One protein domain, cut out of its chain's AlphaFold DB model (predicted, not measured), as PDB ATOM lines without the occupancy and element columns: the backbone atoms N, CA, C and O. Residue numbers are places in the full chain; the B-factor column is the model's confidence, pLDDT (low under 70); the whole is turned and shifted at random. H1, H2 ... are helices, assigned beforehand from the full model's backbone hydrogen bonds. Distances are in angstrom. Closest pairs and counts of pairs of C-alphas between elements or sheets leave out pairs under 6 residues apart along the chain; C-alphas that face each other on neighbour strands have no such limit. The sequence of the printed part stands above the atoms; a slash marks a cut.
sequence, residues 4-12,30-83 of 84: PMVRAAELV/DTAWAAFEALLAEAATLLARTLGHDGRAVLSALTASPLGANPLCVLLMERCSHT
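This is residues 4 to 12 and 30 to 83 of the 84 residues of an uncharacterized protein of Rhodococcus sp. NCIMB 12038 (UniProt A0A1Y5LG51). Look for a small body of helices with one long helical arm: H3 and H5 stand side by side running opposite ways, the short H4 joins them at one end, H1 crosses H3, and the long H2 crosses H5 with its second half. Residues 30 to 39 of H2 stick out free of the body and make the length of the whole. The printed part has 63 residues with five named helices, H1 to H5 in that order along the chain, and no named strand; the class is all helix. It is compact, with a radius of gyration of the C-alphas of 11.6 A, yet elongated, spanning 37 by 24 by 17 A.

Start with H1, residues 4 to 12. It touches H3, residues 55 to 63, about perpendicular at 76 degrees; the closest C-alphas are those of Met 5 and Val 58, 6.2 A apart. At Val 12, H1 only just touches H5, residues 71 to 81, with 3 pairs of C-alphas within 8 A; C-alphas 12 and 73 are the closest, 6.7 A apart. Next comes H2, residues 30 to 51, which with residues 47 to 51 alone only just touches H1, with 3 such pairs; Ala 8 and Leu 51 have the closest C-alphas, 7.1 A apart. With residues 40 to 48 alone, H2 touches H5 at a steep tilt of 59 degrees, the same way; look at Ala 44 and Cys 80, whose C-alphas are the closest at 4.2 A. H3 touches H5 at a shallow tilt of 22 degrees, opposite ways, closest at C-alphas 56 and 81, 5.5 A apart. H4, residues 66 to 69, touches H5 only at the corner, and only just, with 3 pairs; C-alphas 68 and 74 are the closest, 5.6 A apart. H5 is the hub, touching the four other helices, while H2 and H4 are apart. In H1, H2, H3 and H5 every O i to N i+4 pair is within hydrogen-bond range; H4 is too short for such a pair.

Find C-alpha 4 at (4.532, 126.888, -1.562); from there H1 runs 12.2 A to Val 12. H2 begins at C-alpha 30, (-2.830, 147.375, 29.112), and runs 31.2 A to Leu 51. H3 measures 12.4 A and H4 5.5 A. H5 runs 15.1 A to C-alpha 81 at (6.594, 129.217, 14.682).

The C-alphas farthest apart are those of Pro 4 and Asp 30, 37.6 A. Residues 13 to 29 are not printed, and C-alphas 12 and 30 stand 26.1 A apart across this cut. The links H2 to H3, H3 to H4 and H4 to H5 are tight. The mean pLDDT of the printed part is 89.5, and no printed residue is under 70.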
ATOM      1  N   PRO A   4       4.938 126.872  -2.972       82.00
ATOM      2  CA  PRO A   4       4.532 126.888  -1.562       82.00
ATOM      3  C   PRO A   4       5.010 128.129  -0.798       82.00
ATOM      4  O   PRO A   4       4.289 128.637   0.061       82.00
ATOM      5  N   MET A   5       6.191 128.655  -1.126       85.56
ATOM      6  CA  MET A   5       6.748 129.830  -0.457       85.56
ATOM      7  C   MET A   5       5.997 131.106  -0.853       85.56
ATOM      8  O   MET A   5       5.723 131.941   0.004       85.56
ATOM      9  N   VAL A   6       5.592 131.223  -2.123       89.06
ATOM     10  CA  VAL A   6       4.746 132.334  -2.600       89.06
ATOM     11  C   VAL A   6       3.381 132.310  -1.911       89.06
ATOM     12  O   VAL A   6       2.944 133.327  -1.377       89.06
ATOM     13  N   ARG A   7       2.732 131.140  -1.836       88.56
ATOM     14  CA  ARG A   7       1.435 131.000  -1.152       88.56
ATOM     15  C   ARG A   7       1.518 131.342   0.333       88.56
ATOM     16  O   ARG A   7       0.636 132.018   0.858       88.56
ATOM     17  N   ALA A   8       2.576 130.902   1.010       90.12
ATOM     18  CA  ALA A   8       2.796 131.237   2.412       90.12
ATOM     19  C   ALA A   8       3.056 132.739   2.610       90.12
ATOM     20  O   ALA A   8       2.487 133.335   3.521       90.12
ATOM     21  N   ALA A   9       3.845 133.366   1.731       91.69
ATOM     22  CA  ALA A   9       4.085 134.808   1.740       91.69
ATOM     23  C   ALA A   9       2.779 135.609   1.597       91.69
ATOM     24  O   ALA A   9       2.520 136.536   2.370       91.69
ATOM     25  N   GLU A  10       1.932 135.233   0.637       92.94
ATOM     26  CA  GLU A  10       0.620 135.851   0.426       92.94
ATOM     27  C   GLU A  10      -0.291 135.672   1.641       92.94
ATOM     28  O   GLU A  10      -0.948 136.622   2.070       92.94
ATOM     29  N   LEU A  11      -0.310 134.474   2.224       92.06
ATOM     30  CA  LEU A  11      -1.120 134.180   3.398       92.06
ATOM     31  C   LEU A  11      -0.675 135.012   4.609       92.06
ATOM     32  O   LEU A  11      -1.513 135.665   5.227       92.06
ATOM     33  N   VAL A  12       0.627 135.043   4.910       93.12
ATOM     34  CA  VAL A  12       1.192 135.861   5.999       93.12
ATOM     35  C   VAL A  12       0.848 137.332   5.792       93.12
ATOM     36  O   VAL A  12       0.368 137.980   6.718       93.12
ATOM     37  N   ASP A  30      -3.056 148.805  28.863       87.25
ATOM     38  CA  ASP A  30      -2.830 147.375  29.112       87.25
ATOM     39  C   ASP A  30      -3.959 146.490  28.554       87.25
ATOM     40  O   ASP A  30      -3.717 145.357  28.130       87.25
ATOM     41  N   THR A  31      -5.198 146.996  28.519       87.88
ATOM     42  CA  THR A  31      -6.346 146.249  27.984       87.88
ATOM     43  C   THR A  31      -6.270 146.171  26.465       87.88
ATOM     44  O   THR A  31      -6.485 145.103  25.882       87.88
ATOM     45  N   ALA A  32      -5.936 147.286  25.814       85.00
ATOM     46  CA  ALA A  32      -5.756 147.323  24.368       85.00
ATOM     47  C   ALA A  32      -4.553 146.471  23.932       85.00
ATOM     48  O   ALA A  32      -4.640 145.746  22.938       85.00
ATOM     49  N   TRP A  33      -3.467 146.497  24.709       88.00
ATOM     50  CA  TRP A  33      -2.299 145.650  24.486       88.00
ATOM     51  C   TRP A  33      -2.636 144.159  24.600       88.00
ATOM     52  O   TRP A  33      -2.337 143.389  23.687       88.00
ATOM     53  N   ALA A  34      -3.339 143.747  25.660       90.44
ATOM     54  CA  ALA A  34      -3.766 142.358  25.829       90.44
ATOM     55  C   ALA A  34      -4.692 141.885  24.691       90.44
ATOM     56  O   ALA A  34      -4.565 140.758  24.208       90.44
ATOM     57  N   ALA A  35      -5.599 142.748  24.218       89.62
ATOM     58  CA  ALA A  35      -6.463 142.441  23.078       89.62
ATOM     59  C   ALA A  35      -5.663 142.266  21.773       89.62
ATOM     60  O   ALA A  35      -5.944 141.356  20.990       89.62
ATOM     61  N   PHE A  36      -4.642 143.100  21.554       90.06
ATOM     62  CA  PHE A  36      -3.717 142.952  20.432       90.06
ATOM     63  C   PHE A  36      -2.940 141.628  20.507       90.06
ATOM     64  O   PHE A  36      -2.874 140.904  19.512       90.06
ATOM     65  N   GLU A  37      -2.396 141.273  21.674       90.88
ATOM     66  CA  GLU A  37      -1.669 140.011  21.859       90.88
ATOM     67  C   GLU A  37      -2.557 138.784  21.613       90.88
ATOM     68  O   GLU A  37      -2.121 137.833  20.958       90.88
ATOM     69  N   ALA A  38      -3.808 138.815  22.085       92.06
ATOM     70  CA  ALA A  38      -4.780 137.752  21.843       92.06
ATOM     71  C   ALA A  38      -5.074 137.585  20.343       92.06
ATOM     72  O   ALA A  38      -4.995 136.475  19.815       92.06
ATOM     73  N   LEU A  39      -5.320 138.691  19.635       92.38
ATOM     74  CA  LEU A  39      -5.555 138.671  18.191       92.38
ATOM     75  C   LEU A  39      -4.333 138.152  17.418       92.38
ATOM     76  O   LEU A  39      -4.478 137.356  16.488       92.38
ATOM     77  N   LEU A  40      -3.125 138.561  17.815       92.44
ATOM     78  CA  LEU A  40      -1.881 138.077  17.218       92.44
ATOM     79  C   LEU A  40      -1.715 136.559  17.411       92.44
ATOM     80  O   LEU A  40      -1.304 135.860  16.482       92.44
ATOM     81  N   ALA A  41      -2.061 136.033  18.590       93.12
ATOM     82  CA  ALA A  41      -2.006 134.601  18.885       93.12
ATOM     83  C   ALA A  41      -3.044 133.787  18.088       93.12
ATOM     84  O   ALA A  41      -2.732 132.708  17.570       93.12
ATOM     85  N   GLU A  42      -4.264 134.304  17.937       94.25
ATOM     86  CA  GLU A  42      -5.300 133.682  17.103       94.25
ATOM     87  C   GLU A  42      -4.887 133.646  15.626       94.25
ATOM     88  O   GLU A  42      -4.977 132.601  14.972       94.25
ATOM     89  N   ALA A  43      -4.358 134.760  15.117       94.19
ATOM     90  CA  ALA A  43      -3.841 134.866  13.757       94.19
ATOM     91  C   ALA A  43      -2.689 133.877  13.496       94.19
ATOM     92  O   ALA A  43      -2.680 133.180  12.477       94.19
ATOM     93  N   ALA A  44      -1.751 133.761  14.439       93.62
ATOM     94  CA  ALA A  44      -0.665 132.786  14.394       93.62
ATOM     95  C   ALA A  44      -1.182 131.337  14.383       93.62
ATOM     96  O   ALA A  44      -0.709 130.513  13.601       93.62
ATOM     97  N   THR A  45      -2.202 131.032  15.188       93.19
ATOM     98  CA  THR A  45      -2.826 129.699  15.226       93.19
ATOM     99  C   THR A  45      -3.497 129.346  13.899       93.19
ATOM    100  O   THR A  45      -3.365 128.219  13.409       93.19
ATOM    101  N   LEU A  46      -4.201 130.301  13.287       91.69
ATOM    102  CA  LEU A  46      -4.819 130.122  11.972       91.69
ATOM    103  C   LEU A  46      -3.765 129.864  10.884       91.69
ATOM    104  O   LEU A  46      -3.938 128.965  10.054       91.69
ATOM    105  N   LEU A  47      -2.667 130.624  10.907       92.69
ATOM    106  CA  LEU A  47      -1.543 130.438   9.994       92.69
ATOM    107  C   LEU A  47      -0.910 129.058  10.152       92.69
ATOM    108  O   LEU A  47      -0.752 128.357   9.155       92.69
ATOM    109  N   ALA A  48      -0.618 128.637  11.383       91.44
ATOM    110  CA  ALA A  48       0.007 127.345  11.653       91.44
ATOM    111  C   ALA A  48      -0.847 126.183  11.126       91.44
ATOM    112  O   ALA A  48      -0.353 125.294  10.432       91.44
ATOM    113  N   ARG A  49      -2.164 126.232  11.368       90.81
ATOM    114  CA  ARG A  49      -3.113 125.232  10.851       90.81
ATOM    115  C   ARG A  49      -3.156 125.184   9.327       90.81
ATOM    116  O   ARG A  49      -3.315 124.108   8.762       90.81
ATOM    117  N   THR A  50      -3.029 126.337   8.676       90.44
ATOM    118  CA  THR A  50      -3.108 126.443   7.214       90.44
ATOM    119  C   THR A  50      -1.806 126.013   6.538       90.44
ATOM    120  O   THR A  50      -1.844 125.379   5.486       90.44
ATOM    121  N   LEU A  51      -0.659 126.340   7.136       89.06
ATOM    122  CA  LEU A  51       0.664 125.991   6.614       89.06
ATOM    123  C   LEU A  51       1.033 124.520   6.864       89.06
ATOM    124  O   LEU A  51       1.813 123.952   6.101       89.06
ATOM    125  N   GLY A  52       0.461 123.891   7.894       88.06
ATOM    126  CA  GLY A  52       0.694 122.482   8.200       88.06
ATOM    127  C   GLY A  52       2.120 122.192   8.682       88.06
ATOM    128  O   GLY A  52       2.861 123.094   9.062       88.06
ATOM    129  N   HIS A  53       2.511 120.916   8.686       79.69
ATOM    130  CA  HIS A  53       3.738 120.439   9.342       79.69
ATOM    131  C   HIS A  53       5.032 121.099   8.826       79.69
ATOM    132  O   HIS A  53       5.947 121.354   9.607       79.69
ATOM    133  N   ASP A  54       5.075 121.462   7.542       82.44
ATOM    134  CA  ASP A  54       6.239 122.104   6.915       82.44
ATOM    135  C   ASP A  54       6.267 123.632   7.097       82.44
ATOM    136  O   ASP A  54       7.214 124.308   6.680       82.44
ATOM    137  N   GLY A  55       5.248 124.201   7.750       85.19
ATOM    138  CA  GLY A  55       5.095 125.642   7.907       85.19
ATOM    139  C   GLY A  55       6.290 126.303   8.587       85.19
ATOM    140  O   GLY A  55       6.711 127.375   8.165       85.19
ATOM    141  N   ARG A  56       6.917 125.641   9.565       87.88
ATOM    142  CA  ARG A  56       8.081 126.191  10.277       87.88
ATOM    143  C   ARG A  56       9.279 126.458   9.358       87.88
ATOM    144  O   ARG A  56       9.928 127.494   9.490       87.88
ATOM    145  N   ALA A  57       9.566 125.554   8.419       88.06
ATOM    146  CA  ALA A  57      10.662 125.735   7.467       88.06
ATOM    147  C   ALA A  57      10.364 126.884   6.491       88.06
ATOM    148  O   ALA A  57      11.232 127.714   6.221       88.06
ATOM    149  N   VAL A  58       9.114 126.974   6.028       89.12
ATOM    150  CA  VAL A  58       8.671 128.038   5.119       89.12
ATOM    151  C   VAL A  58       8.709 129.408   5.800       89.12
ATOM    152  O   VAL A  58       9.239 130.354   5.225       89.12
ATOM    153  N   LEU A  59       8.226 129.527   7.041       89.31
ATOM    154  CA  LEU A  59       8.279 130.780   7.804       89.31
ATOM    155  C   LEU A  59       9.719 131.253   8.037       89.31
ATOM    156  O   LEU A  59      10.003 132.437   7.877       89.31
ATOM    157  N   SER A  60      10.634 130.329   8.341       89.44
ATOM    158  CA  SER A  60      12.065 130.631   8.482       89.44
ATOM    159  C   SER A  60      12.688 131.150   7.178       89.44
ATOM    160  O   SER A  60      13.530 132.042   7.189       89.44
ATOM    161  N   ALA A  61      12.253 130.642   6.023       89.19
ATOM    162  CA  ALA A  61      12.688 131.183   4.736       89.19
ATOM    163  C   ALA A  61      12.085 132.576   4.460       89.19
ATOM    164  O   ALA A  61      12.747 133.442   3.884       89.19
ATOM    165  N   LEU A  62      10.843 132.820   4.892       89.00
ATOM    166  CA  LEU A  62      10.153 134.098   4.697       89.00
ATOM    167  C   LEU A  62      10.712 135.230   5.564       89.00
ATOM    168  O   LEU A  62      10.711 136.376   5.105       89.00
ATOM    169  N   THR A  63      11.239 134.949   6.759       88.00
ATOM    170  CA  THR A  63      11.920 135.967   7.583       88.00
ATOM    171  C   THR A  63      13.199 136.495   6.929       88.00
ATOM    172  O   THR A  63      13.559 137.645   7.154       88.00
ATOM    173  N   ALA A  64      13.852 135.715   6.062       87.69
ATOM    174  CA  ALA A  64      14.991 136.170   5.258       87.69
ATOM    175  C   ALA A  64      14.584 136.914   3.964       87.69
ATOM    176  O   ALA A  64      15.443 137.379   3.215       87.69
ATOM    177  N   SER A  65      13.283 137.014   3.673       88.31
ATOM    178  CA  SER A  65      12.734 137.686   2.487       88.31
ATOM    179  C   SER A  65      12.359 139.153   2.779       88.31
ATOM    180  O   SER A  65      12.413 139.577   3.934       88.31
ATOM    181  N   PRO A  66      11.897 139.945   1.788       89.12
ATOM    182  CA  PRO A  66      11.385 141.299   2.031       89.12
ATOM    183  C   PRO A  66      10.253 141.374   3.068       89.12
ATOM    184  O   PRO A  66      10.081 142.409   3.703       89.12
ATOM    185  N   LEU A  67       9.502 140.287   3.285       86.00
ATOM    186  CA  LEU A  67       8.504 140.227   4.360       86.00
ATOM    187  C   LEU A  67       9.128 140.307   5.756       86.00
ATOM    188  O   LEU A  67       8.485 140.821   6.669       86.00
ATOM    189  N   GLY A  68      10.379 139.873   5.909       86.75
ATOM    190  CA  GLY A  68      11.160 140.035   7.132       86.75
ATOM    191  C   GLY A  68      11.486 141.490   7.478       86.75
ATOM    192  O   GLY A  68      11.902 141.767   8.597       86.75
ATOM    193  N   ALA A  69      11.270 142.437   6.558       88.62
ATOM    194  CA  ALA A  69      11.406 143.864   6.843       88.62
ATOM    195  C   ALA A  69      10.145 144.476   7.479       88.62
ATOM    196  O   ALA A  69      10.209 145.594   7.985       88.62
ATOM    197  N   ASN A  70       9.001 143.777   7.454       90.06
ATOM    198  CA  ASN A  70       7.775 144.232   8.105       90.06
ATOM    199  C   ASN A  70       7.702 143.660   9.535       90.06
ATOM    200  O   ASN A  70       7.514 142.448   9.683       90.06
ATOM    201  N   PRO A  71       7.785 144.495  10.591       88.25
ATOM    202  CA  PRO A  71       7.808 144.023  11.976       88.25
ATOM    203  C   PRO A  71       6.575 143.210  12.371       88.25
ATOM    204  O   PRO A  71       6.694 142.235  13.105       88.25
ATOM    205  N   LEU A  72       5.394 143.566  11.858       89.00
ATOM    206  CA  LEU A  72       4.161 142.836  12.146       89.00
ATOM    207  C   LEU A  72       4.181 141.444  11.508       89.00
ATOM    208  O   LEU A  72       3.779 140.473  12.144       89.00
ATOM    209  N   CYS A  73       4.696 141.337  10.280       91.31
ATOM    210  CA  CYS A  73       4.904 140.041   9.643       91.31
ATOM    211  C   CYS A  73       5.905 139.205  10.443       91.31
ATOM    212  O   CYS A  73       5.629 138.039  10.699       91.31
ATOM    213  N   VAL A  74       7.030 139.780  10.880       91.56
ATOM    214  CA  VAL A  74       8.024 139.066  11.703       91.56
ATOM    215  C   VAL A  74       7.405 138.555  13.000       91.56
ATOM    216  O   VAL A  74       7.461 137.354  13.251       91.56
ATOM    217  N   LEU A  75       6.730 139.419  13.762       90.94
ATOM    218  CA  LEU A  75       6.054 139.039  15.006       90.94
ATOM    219  C   LEU A  75       5.039 137.911  14.785       90.94
ATOM    220  O   LEU A  75       4.980 136.952  15.554       90.94
ATOM    221  N   LEU A  76       4.255 137.996  13.711       91.81
ATOM    222  CA  LEU A  76       3.279 136.974  13.352       91.81
ATOM    223  C   LEU A  76       3.949 135.639  12.984       91.81
ATOM    224  O   LEU A  76       3.495 134.584  13.428       91.81
ATOM    225  N   MET A  77       5.038 135.673  12.209       93.00
ATOM    226  CA  MET A  77       5.804 134.483  11.823       93.00
ATOM    227  C   MET A  77       6.497 133.827  13.028       93.00
ATOM    228  O   MET A  77       6.497 132.597  13.136       93.00
ATOM    229  N   GLU A  78       7.041 134.617  13.955       92.12
ATOM    230  CA  GLU A  78       7.625 134.128  15.209       92.12
ATOM    231  C   GLU A  78       6.565 133.432  16.062       92.12
ATOM    232  O   GLU A  78       6.716 132.257  16.404       92.12
ATOM    233  N   ARG A  79       5.437 134.104  16.331       91.62
ATOM    234  CA  ARG A  79       4.324 133.523  17.102       91.62
ATOM    235  C   ARG A  79       3.775 132.255  16.449       91.62
ATOM    236  O   ARG A  79       3.552 131.260  17.137       91.62
ATOM    237  N   CYS A  80       3.632 132.251  15.126       91.06
ATOM    238  CA  CYS A  80       3.215 131.067  14.377       91.06
ATOM    239  C   CYS A  80       4.228 129.919  14.520       91.06
ATOM    240  O   CYS A  80       3.829 128.769  14.689       91.06
ATOM    241  N   SER A  81       5.529 130.218  14.521       89.19
ATOM    242  CA  SER A  81       6.594 129.217  14.682       89.19
ATOM    243  C   SER A  81       6.600 128.551  16.062       89.19
ATOM    244  O   SER A  81       7.034 127.408  16.171       89.19
ATOM    245  N   HIS A  82       6.098 129.238  17.093       87.31
ATOM    246  CA  HIS A  82       5.884 128.680  18.434       87.31
ATOM    247  C   HIS A  82       4.615 127.819  18.554       87.31
ATOM    248  O   HIS A  82       4.400 127.214  19.602       87.31
ATOM    249  N   THR A  83       3.772 127.787  17.517       86.50
ATOM    250  CA  THR A  83       2.502 127.040  17.517       86.50
ATOM    251  C   THR A  83       2.629 125.645  16.881       86.50
ATOM    252  O   THR A  83       1.730 124.822  17.059       86.50
TER     253      THR A  83